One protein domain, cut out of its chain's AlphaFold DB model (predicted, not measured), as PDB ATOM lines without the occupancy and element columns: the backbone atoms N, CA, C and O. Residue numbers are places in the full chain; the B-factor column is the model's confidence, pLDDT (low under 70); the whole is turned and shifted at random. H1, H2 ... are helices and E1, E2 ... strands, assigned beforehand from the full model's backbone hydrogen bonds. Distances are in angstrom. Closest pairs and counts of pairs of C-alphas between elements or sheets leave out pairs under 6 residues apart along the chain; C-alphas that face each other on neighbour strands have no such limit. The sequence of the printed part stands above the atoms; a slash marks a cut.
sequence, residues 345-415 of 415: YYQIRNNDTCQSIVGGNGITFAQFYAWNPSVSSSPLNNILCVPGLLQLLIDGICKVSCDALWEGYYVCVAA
ATOM      1  N   TYR A 345      15.354   5.720 -46.315       94.44
ATOM      2  CA  TYR A 345      16.708   5.673 -46.855       94.44
ATOM      3  C   TYR A 345      17.455   6.984 -46.605       94.44
ATOM      4  O   TYR A 345      16.862   8.063 -46.629       94.44
ATOM      5  N   TYR A 346      18.763   6.881 -46.409       95.00
ATOM      6  CA  TYR A 346      19.687   8.004 -46.329       95.00
ATOM      7  C   TYR A 346      20.721   7.881 -47.451       95.00
ATOM      8  O   TYR A 346      21.339   6.826 -47.599       95.00
ATOM      9  N   GLN A 347      20.889   8.939 -48.248       94.88
ATOM     10  CA  GLN A 347      21.906   8.993 -49.299       94.88
ATOM     11  C   GLN A 347      23.250   9.395 -48.695       94.88
ATOM     12  O   GLN A 347      23.359  10.481 -48.131       94.88
ATOM     13  N   ILE A 348      24.256   8.539 -48.851       92.56
ATOM     14  CA  ILE A 348      25.621   8.777 -48.382       92.56
ATOM     15  C   ILE A 348      26.217   9.948 -49.169       92.56
ATOM     16  O   ILE A 348      26.295   9.905 -50.400       92.56
ATOM     17  N   ARG A 349      26.637  10.988 -48.453       86.88
ATOM     18  CA  ARG A 349      27.324  12.166 -48.986       86.88
ATOM     19  C   ARG A 349      28.831  12.021 -48.838       86.88
ATOM     20  O   ARG A 349      29.326  11.200 -48.065       86.88
ATOM     21  N   ASN A 350      29.560  12.860 -49.563       81.50
ATOM     22  CA  ASN A 350      30.999  12.971 -49.398       81.50
ATOM     23  C   ASN A 350      31.358  13.268 -47.928       81.50
ATOM     24  O   ASN A 350      30.819  14.206 -47.339       81.50
ATOM     25  N   ASN A 351      32.292  12.493 -47.372       74.00
ATOM     26  CA  ASN A 351      32.737  12.524 -45.970       74.00
ATOM     27  C   ASN A 351      31.704  12.107 -44.908       74.00
ATOM     28  O   ASN A 351      31.955  12.308 -43.717       74.00
ATOM     29  N   ASP A 352      30.572  11.510 -45.288       83.56
ATOM     30  CA  ASP A 352      29.682  10.912 -44.295       83.56
ATOM     31  C   ASP A 352      30.358   9.709 -43.625       83.56
ATOM     32  O   ASP A 352      30.853   8.789 -44.277       83.56
ATOM     33  N   THR A 353      30.310   9.692 -42.299       81.50
ATOM     34  CA  THR A 353      30.681   8.538 -41.473       81.50
ATOM     35  C   THR A 353      29.425   7.858 -40.946       81.50
ATOM     36  O   THR A 353      28.392   8.513 -40.771       81.50
ATOM     37  N   CYS A 354      29.498   6.574 -40.579       83.25
ATOM     38  CA  CYS A 354      28.379   5.935 -39.872       83.25
ATOM     39  C   CYS A 354      27.924   6.751 -38.653       83.25
ATOM     40  O   CYS A 354      26.728   6.855 -38.420       83.25
ATOM     41  N   GLN A 355      28.854   7.374 -37.919       79.12
ATOM     42  CA  GLN A 355      28.526   8.214 -36.768       79.12
ATOM     43  C   GLN A 355      27.648   9.410 -37.160       79.12
ATOM     44  O   GLN A 355      26.628   9.666 -36.522       79.12
ATOM     45  N   SER A 356      27.997  10.109 -38.243       81.81
ATOM     46  CA  SER A 356      27.203  11.240 -38.740       81.81
ATOM     47  C   SER A 356      25.804  10.819 -39.208       81.81
ATOM     48  O   SER A 356      24.824  11.508 -38.924       81.81
ATOM     49  N   ILE A 357      25.682   9.649 -39.843       88.69
ATOM     50  CA  ILE A 357      24.409   9.122 -40.355       88.69
ATOM     51  C   ILE A 357      23.516   8.644 -39.207       88.69
ATOM     52  O   ILE A 357      22.327   8.966 -39.173       88.69
ATOM     53  N   VAL A 358      24.083   7.886 -38.266       85.69
ATOM     54  CA  VAL A 358      23.396   7.334 -37.092       85.69
ATOM     55  C   VAL A 358      22.917   8.466 -36.185       85.69
ATOM     56  O   VAL A 358      21.720   8.557 -35.904       85.69
ATOM     57  N   GLY A 359      23.819   9.385 -35.820       80.25
ATOM     58  CA  GLY A 359      23.495  10.558 -35.009       80.25
ATOM     59  C   GLY A 359      22.499  11.493 -35.697       80.25
ATOM     60  O   GLY A 359      21.507  11.890 -35.090       80.25
ATOM     61  N   GLY A 360      22.691  11.776 -36.989       83.38
ATOM     62  CA  GLY A 360      21.803  12.645 -37.765       83.38
ATOM     63  C   GLY A 360      20.395  12.082 -37.994       83.38
ATOM     64  O   GLY A 360      19.468  12.846 -38.257       83.38
ATOM     65  N   ASN A 361      20.208  10.762 -37.876       88.25
ATOM     66  CA  ASN A 361      18.899  10.110 -37.998       88.25
ATOM     67  C   ASN A 361      18.305   9.650 -36.658       88.25
ATOM     68  O   ASN A 361      17.199   9.112 -36.663       88.25
ATOM     69  N   GLY A 362      18.991   9.875 -35.532       88.81
ATOM     70  CA  GLY A 362      18.492   9.519 -34.200       88.81
ATOM     71  C   GLY A 362      18.309   8.012 -33.990       88.81
ATOM     72  O   GLY A 362      17.380   7.596 -33.303       88.81
ATOM     73  N   ILE A 363      19.160   7.193 -34.612       88.88
ATOM     74  CA  ILE A 363      19.139   5.726 -34.488       88.88
ATOM     75  C   ILE A 363      20.377   5.240 -33.735       88.88
ATOM     76  O   ILE A 363      21.315   5.996 -33.516       88.88
ATOM     77  N   THR A 364      20.392   3.977 -33.315       79.44
ATOM     78  CA  THR A 364      21.578   3.355 -32.701       79.44
ATOM     79  C   THR A 364      22.441   2.659 -33.754       79.44
ATOM     80  O   THR A 364      21.930   2.184 -34.771       79.44
ATOM     81  N   PHE A 365      23.743   2.506 -33.493       78.12
ATOM     82  CA  PHE A 365      24.623   1.696 -34.346       78.12
ATOM     83  C   PHE A 365      24.118   0.257 -34.505       78.12
ATOM     84  O   PHE A 365      24.159  -0.292 -35.601       78.12
ATOM     85  N   ALA A 366      23.576  -0.337 -33.437       77.81
ATOM     86  CA  ALA A 366      23.000  -1.678 -33.486       77.81
ATOM     87  C   ALA A 366      21.838  -1.772 -34.492       77.81
ATOM     88  O   ALA A 366      21.796  -2.705 -35.291       77.81
ATOM     89  N   GLN A 367      20.931  -0.790 -34.499       85.75
ATOM     90  CA  GLN A 367      19.850  -0.710 -35.490       85.75
ATOM     91  C   GLN A 367      20.400  -0.495 -36.900       85.75
ATOM     92  O   GLN A 367      19.988  -1.180 -37.834       85.75
ATOM     93  N   PHE A 368      21.369   0.406 -37.051       90.50
ATOM     94  CA  PHE A 368      21.979   0.693 -38.341       90.50
ATOM     95  C   PHE A 368      22.661  -0.538 -38.955       90.50
ATOM     96  O   PHE A 368      22.431  -0.830 -40.125       90.50
ATOM     97  N   TYR A 369      23.423  -1.313 -38.181       83.44
ATOM     98  CA  TYR A 369      24.046  -2.552 -38.664       83.44
ATOM     99  C   TYR A 369      23.035  -3.676 -38.897       83.44
ATOM    100  O   TYR A 369      23.198  -4.460 -39.830       83.44
ATOM    101  N   ALA A 370      21.962  -3.742 -38.102       83.81
ATOM    102  CA  ALA A 370      20.883  -4.702 -38.324       83.81
ATOM    103  C   ALA A 370      20.143  -4.446 -39.650       83.81
ATOM    104  O   ALA A 370      19.737  -5.394 -40.319       83.81
ATOM    105  N   TRP A 371      19.983  -3.180 -40.046       92.62
ATOM    106  CA  TRP A 371      19.323  -2.801 -41.300       92.62
ATOM    107  C   TRP A 371      20.273  -2.709 -42.496       92.62
ATOM    108  O   TRP A 371      19.827  -2.783 -43.641       92.62
ATOM    109  N   ASN A 372      21.576  -2.590 -42.243       89.81
ATOM    110  CA  ASN A 372      22.621  -2.563 -43.263       89.81
ATOM    111  C   ASN A 372      23.716  -3.609 -42.983       89.81
ATOM    112  O   ASN A 372      24.865  -3.233 -42.757       89.81
ATOM    113  N   PRO A 373      23.402  -4.917 -43.018       83.19
ATOM    114  CA  PRO A 373      24.346  -5.993 -42.728       83.19
ATOM    115  C   PRO A 373      25.696  -5.910 -43.443       83.19
ATOM    116  O   PRO A 373      26.685  -6.386 -42.896       83.19
ATOM    117  N   SER A 374      25.776  -5.353 -44.651       78.94
ATOM    118  CA  SER A 374      27.051  -5.218 -45.375       78.94
ATOM    119  C   SER A 374      27.953  -4.111 -44.842       78.94
ATOM    120  O   SER A 374      29.091  -4.014 -45.282       78.94
ATOM    121  N   VAL A 375      27.481  -3.283 -43.914       83.69
ATOM    122  CA  VAL A 375      28.298  -2.287 -43.224       83.69
ATOM    123  C   VAL A 375      28.785  -2.889 -41.908       83.69
ATOM    124  O   VAL A 375      28.003  -3.470 -41.157       83.69
ATOM    125  N   SER A 376      30.081  -2.774 -41.626       70.38
ATOM    126  CA  SER A 376      30.691  -3.297 -40.398       70.38
ATOM    127  C   SER A 376      31.406  -2.217 -39.598       70.38
ATOM    128  O   SER A 376      31.908  -1.245 -40.156       70.38
ATOM    129  N   SER A 377      31.512  -2.447 -38.291       63.06
ATOM    130  CA  SER A 377      32.287  -1.631 -37.354       63.06
ATOM    131  C   SER A 377      33.796  -1.919 -37.388       63.06
ATOM    132  O   SER A 377      34.516  -1.485 -36.495       63.06
ATOM    133  N   SER A 378      34.283  -2.718 -38.346       54.56
ATOM    134  CA  SER A 378      35.669  -3.196 -38.382       54.56
ATOM    135  C   SER A 378      36.470  -2.513 -39.497       54.56
ATOM    136  O   SER A 378      36.147  -2.716 -40.670       54.56
ATOM    137  N   PRO A 379      37.579  -1.817 -39.178       47.31
ATOM    138  CA  PRO A 379      38.423  -1.160 -40.181       47.31
ATOM    139  C   PRO A 379      39.237  -2.144 -41.045       47.31
ATOM    140  O   PRO A 379      39.793  -1.759 -42.071       47.31
ATOM    141  N   LEU A 380      39.295  -3.432 -40.677       42.91
ATOM    142  CA  LEU A 380      40.049  -4.468 -41.403       42.91
ATOM    143  C   LEU A 380      39.279  -5.137 -42.554       42.91
ATOM    144  O   LEU A 380      39.871  -5.918 -43.296       42.91
ATOM    145  N   ASN A 381      38.000  -4.815 -42.767       50.25
ATOM    146  CA  ASN A 381      37.229  -5.367 -43.893       50.25
ATOM    147  C   ASN A 381      37.384  -4.548 -45.193       50.25
ATOM    148  O   ASN A 381      36.720  -4.802 -46.197       50.25
ATOM    149  N   ASN A 382      38.296  -3.576 -45.193       50.19
ATOM    150  CA  ASN A 382      38.275  -2.414 -46.076       50.19
ATOM    151  C   ASN A 382      38.620  -2.612 -47.560       50.19
ATOM    152  O   ASN A 382      38.717  -1.620 -48.275       50.19
ATOM    153  N   ILE A 383      38.823  -3.832 -48.062       47.38
ATOM    154  CA  ILE A 383      39.372  -4.005 -49.424       47.38
ATOM    155  C   ILE A 383      38.577  -4.955 -50.331       47.38
ATOM    156  O   ILE A 383      38.849  -4.992 -51.530       47.38
ATOM    157  N   LEU A 384      37.563  -5.684 -49.854       50.28
ATOM    158  CA  LEU A 384      36.891  -6.653 -50.740       50.28
ATOM    159  C   LEU A 384      35.728  -6.096 -51.571       50.28
ATOM    160  O   LEU A 384      35.354  -6.726 -52.563       50.28
ATOM    161  N   CYS A 385      35.144  -4.954 -51.210       55.44
ATOM    162  CA  CYS A 385      33.907  -4.505 -51.846       55.44
ATOM    163  C   CYS A 385      34.202  -3.388 -52.847       55.44
ATOM    164  O   CYS A 385      34.349  -2.224 -52.485       55.44
ATOM    165  N   VAL A 386      34.290  -3.759 -54.122       52.84
ATOM    166  CA  VAL A 386      34.390  -2.817 -55.242       52.84
ATOM    167  C   VAL A 386      33.007  -2.703 -55.893       52.84
ATOM    168  O   VAL A 386      32.341  -3.734 -56.070       52.84
ATOM    169  N   PRO A 387      32.552  -1.498 -56.281       48.06
ATOM    170  CA  PRO A 387      31.330  -1.349 -57.065       48.06
ATOM    171  C   PRO A 387      31.380  -2.248 -58.313       48.06
ATOM    172  O   PRO A 387      32.314  -2.160 -59.106       48.06
ATOM    173  N   GLY A 388      30.398  -3.145 -58.473       51.66
ATOM    174  CA  GLY A 388      30.300  -4.066 -59.618       51.66
ATOM    175  C   GLY A 388      30.534  -5.554 -59.316       51.66
ATOM    176  O   GLY A 388      30.306  -6.382 -60.194       51.66
ATOM    177  N   LEU A 389      30.907  -5.923 -58.086       55.44
ATOM    178  CA  LEU A 389      31.125  -7.320 -57.673       55.44
ATOM    179  C   LEU A 389      29.977  -7.853 -56.792       55.44
ATOM    180  O   LEU A 389      30.187  -8.337 -55.681       55.44
ATOM    181  N   LEU A 390      28.738  -7.741 -57.288       49.38
ATOM    182  CA  LEU A 390      27.506  -8.017 -56.526       49.38
ATOM    183  C   LEU A 390      27.424  -9.460 -55.992       49.38
ATOM    184  O   LEU A 390      26.828  -9.692 -54.946       49.38
ATOM    185  N   GLN A 391      28.070 -10.415 -56.667       46.88
ATOM    186  CA  GLN A 391      28.025 -11.835 -56.312       46.88
ATOM    187  C   GLN A 391      28.717 -12.148 -54.970       46.88
ATOM    188  O   GLN A 391      28.242 -13.010 -54.245       46.88
ATOM    189  N   LEU A 392      29.779 -11.419 -54.595       50.84
ATOM    190  CA  LEU A 392      30.487 -11.636 -53.319       50.84
ATOM    191  C   LEU A 392      29.756 -11.038 -52.107       50.84
ATOM    192  O   LEU A 392      30.062 -11.384 -50.965       50.84
ATOM    193  N   LEU A 393      28.796 -10.137 -52.340       48.09
ATOM    194  CA  LEU A 393      27.994  -9.542 -51.272       48.09
ATOM    195  C   LEU A 393      26.852 -10.449 -50.802       48.09
ATOM    196  O   LEU A 393      26.403 -10.311 -49.668       48.09
ATOM    197  N   ILE A 394      26.395 -11.380 -51.644       41.69
ATOM    198  CA  ILE A 394      25.260 -12.267 -51.343       41.69
ATOM    199  C   ILE A 394      25.683 -13.402 -50.392       41.69
ATOM    200  O   ILE A 394      24.888 -13.825 -49.557       41.69
ATOM    201  N   ASP A 395      26.954 -13.809 -50.431       50.88
ATOM    202  CA  ASP A 395      27.502 -14.883 -49.587       50.88
ATOM    203  C   ASP A 395      27.992 -14.398 -48.204       50.88
ATOM    204  O   ASP A 395      28.538 -15.172 -47.421       50.88
ATOM    205  N   GLY A 396      27.826 -13.107 -47.877       51.03
ATOM    206  CA  GLY A 396      28.223 -12.538 -46.578       51.03
ATOM    207  C   GLY A 396      29.734 -12.336 -46.386       51.03
ATOM    208  O   GLY A 396      30.171 -12.004 -45.285       51.03
ATOM    209  N   ILE A 397      30.522 -12.500 -47.450       51.75
ATOM    210  CA  ILE A 397      31.995 -12.462 -47.437       51.75
ATOM    211  C   ILE A 397      32.529 -11.016 -47.481       51.75
ATOM    212  O   ILE A 397      33.670 -10.754 -47.106       51.75
ATOM    213  N   CYS A 398      31.699 -10.057 -47.899       59.28
ATOM    214  CA  CYS A 398      32.096  -8.668 -48.105       59.28
ATOM    215  C   CYS A 398      31.414  -7.732 -47.099       59.28
ATOM    216  O   CYS A 398      30.185  -7.645 -47.064       59.28
ATOM    217  N   LYS A 399      32.209  -7.017 -46.298       66.81
ATOM    218  CA  LYS A 399      31.739  -5.946 -45.412       66.81
ATOM    219  C   LYS A 399      32.489  -4.660 -45.731       66.81
ATOM    220  O   LYS A 399      33.701  -4.684 -45.903       66.81
ATOM    221  N   VAL A 400      31.784  -3.543 -45.780       72.19
ATOM    222  CA  VAL A 400      32.367  -2.213 -45.956       72.19
ATOM    223  C   VAL A 400      32.501  -1.561 -44.586       72.19
ATOM    224  O   VAL A 400      31.571  -1.638 -43.779       72.19
ATOM    225  N   SER A 401      33.661  -0.970 -44.282       71.00
ATOM    226  CA  SER A 401      33.821  -0.228 -43.025       71.00
ATOM    227  C   SER A 401      32.982   1.043 -43.042       71.00
ATOM    228  O   SER A 401      32.722   1.640 -44.087       71.00
ATOM    229  N   CYS A 402      32.634   1.493 -41.846       72.19
ATOM    230  CA  CYS A 402      32.004   2.779 -41.598       72.19
ATOM    231  C   CYS A 402      32.786   4.001 -42.092       72.19
ATOM    232  O   CYS A 402      32.179   5.059 -42.258       72.19
ATOM    233  N   ASP A 403      34.081   3.840 -42.360       68.44
ATOM    234  CA  ASP A 403      34.971   4.890 -42.874       68.44
ATOM    235  C   ASP A 403      35.117   4.853 -44.404       68.44
ATOM    236  O   ASP A 403      35.821   5.673 -44.985       68.44
ATOM    237  N   ALA A 404      34.484   3.879 -45.068       71.12
ATOM    238  CA  ALA A 404      34.619   3.624 -46.503       71.12
ATOM    239  C   ALA A 404      33.255   3.502 -47.207       71.12
ATOM    240  O   ALA A 404      33.110   2.758 -48.181       71.12
ATOM    241  N   LEU A 405      32.237   4.213 -46.705       80.88
ATOM    242  CA  LEU A 405      30.913   4.251 -47.322       80.88
ATOM    243  C   LEU A 405      30.986   4.840 -48.738       80.88
ATOM    244  O   LEU A 405      31.730   5.779 -49.013       80.88
ATOM    245  N   TRP A 406      30.208   4.270 -49.654       81.88
ATOM    246  CA  TRP A 406      30.212   4.692 -51.052       81.88
ATOM    247  C   TRP A 406      29.303   5.900 -51.240       81.88
ATOM    248  O   TRP A 406      28.085   5.792 -51.098       81.88
ATOM    249  N   GLU A 407      29.892   7.041 -51.587       85.31
ATOM    250  CA  GLU A 407      29.139   8.246 -51.927       85.31
ATOM    251  C   GLU A 407      28.094   7.959 -53.021       85.31
ATOM    252  O   GLU A 407      28.339   7.225 -53.981       85.31
ATOM    253  N   GLY A 408      26.898   8.523 -52.853       82.50
ATOM    254  CA  GLY A 408      25.785   8.379 -53.788       82.50
ATOM    255  C   GLY A 408      24.943   7.114 -53.600       82.50
ATOM    256  O   GLY A 408      23.853   7.046 -54.171       82.50
ATOM    257  N   TYR A 409      25.384   6.153 -52.778       90.50
ATOM    258  CA  TYR A 409      24.578   4.991 -52.398       90.50
ATOM    259  C   TYR A 409      23.611   5.311 -51.255       90.50
ATOM    260  O   TYR A 409      23.819   6.234 -50.469       90.50
ATOM    261  N   TYR A 410      22.551   4.510 -51.144       93.00
ATOM    262  CA  TYR A 410      21.538   4.650 -50.098       93.00
ATOM    263  C   TYR A 410      21.642   3.548 -49.043       93.00
ATOM    264  O   TYR A 410      21.663   2.369 -49.388       93.00
ATOM    265  N   VAL A 411      21.629   3.922 -47.765       93.12
ATOM    266  CA  VAL A 411      21.553   3.007 -46.610       93.12
ATOM    267  C   VAL A 411      20.213   3.150 -45.896       93.12
ATOM    268  O   VAL A 411      19.571   4.199 -45.962       93.12
ATOM    269  N   CYS A 412      19.775   2.104 -45.206       95.38
ATOM    270  CA  CYS A 412      18.556   2.132 -44.418       95.38
ATOM    271  C   CYS A 412      18.753   2.806 -43.061       95.38
ATOM    272  O   CYS A 412      19.670   2.471 -42.313       95.38
ATOM    273  N   VAL A 413      17.843   3.711 -42.715       95.50
ATOM    274  CA  VAL A 413      17.824   4.420 -41.427       95.50
ATOM    275  C   VAL A 413      16.480   4.293 -40.696       95.50
ATOM    276  O   VAL A 413      16.314   4.878 -39.633       95.50
ATOM    277  N   ALA A 414      15.525   3.528 -41.238       93.44
ATOM    278  CA  ALA A 414      14.342   3.031 -40.524       93.44
ATOM    279  C   ALA A 414      13.744   1.831 -41.278       93.44
ATOM    280  O   ALA A 414      13.557   1.947 -42.488       93.44
ATOM    281  N   ALA A 415      13.409   0.724 -40.604       82.38
ATOM    282  CA  ALA A 415      12.866  -0.502 -41.220       82.38
ATOM    283  C   ALA A 415      11.567  -1.012 -40.563       82.38
ATOM    284  O   ALA A 415      11.189  -0.534 -39.469       82.38
TER     285      ALA A 415
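This is residues 345 to 415 of the 415 residues of an uncharacterized protein of Coniochaeta sp. 2T2.1 (UniProt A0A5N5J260). Little regular structure: a small ribbon of two antiparallel strands, E1 and E2, has two short helices, H1 and H2, packed by it, and long loops reach away to H3 at the far end. The printed part has 71 residues, in the order E1, H1, H2, H3, E2, mixed in class, with 28 in named elements, under half. It is compact, radius of gyration of the C-alphas 11.5 A, spanning 31 by 23 by 21 A.

E1, residues 345 to 347, and E2, residues 410 to 414, are antiparallel neighbours; N 346 and O 411, 2.8 A apart, are within hydrogen-bond range. The closest C-alphas of E2 and H2, residues 365 to 371, are those of Cys 412 and Trp 371, 5.9 A. H1, residues 354 to 361, touches H2 about perpendicular, 85 degrees; closest C-alphas Val 358 and Phe 365, 6.4 A. H3, residues 390 to 394, is apart from E1, H1 and H2. Every O i to N i+4 pair is within hydrogen-bond range in H1 and H2; in H3 0 of 1, with 1 of 2 O i to N i+3 pairs.

E1, 6.6 A, begins at C-alpha 345 (16.708, 5.673, -46.855); E2, 12.1 A, ends at C-alpha 414 (14.342, 3.031, -40.524). H1 measures 10.5 A, H2 9.8 A, H3 7.1 A.

The farthest C-alphas, Gly 362 and Gln 391, are 32.2 A apart. The printed part has no cut; the links H2 to H3 and H3 to E2 are long. Residues 377 to 399 and 403 have pLDDT under 70.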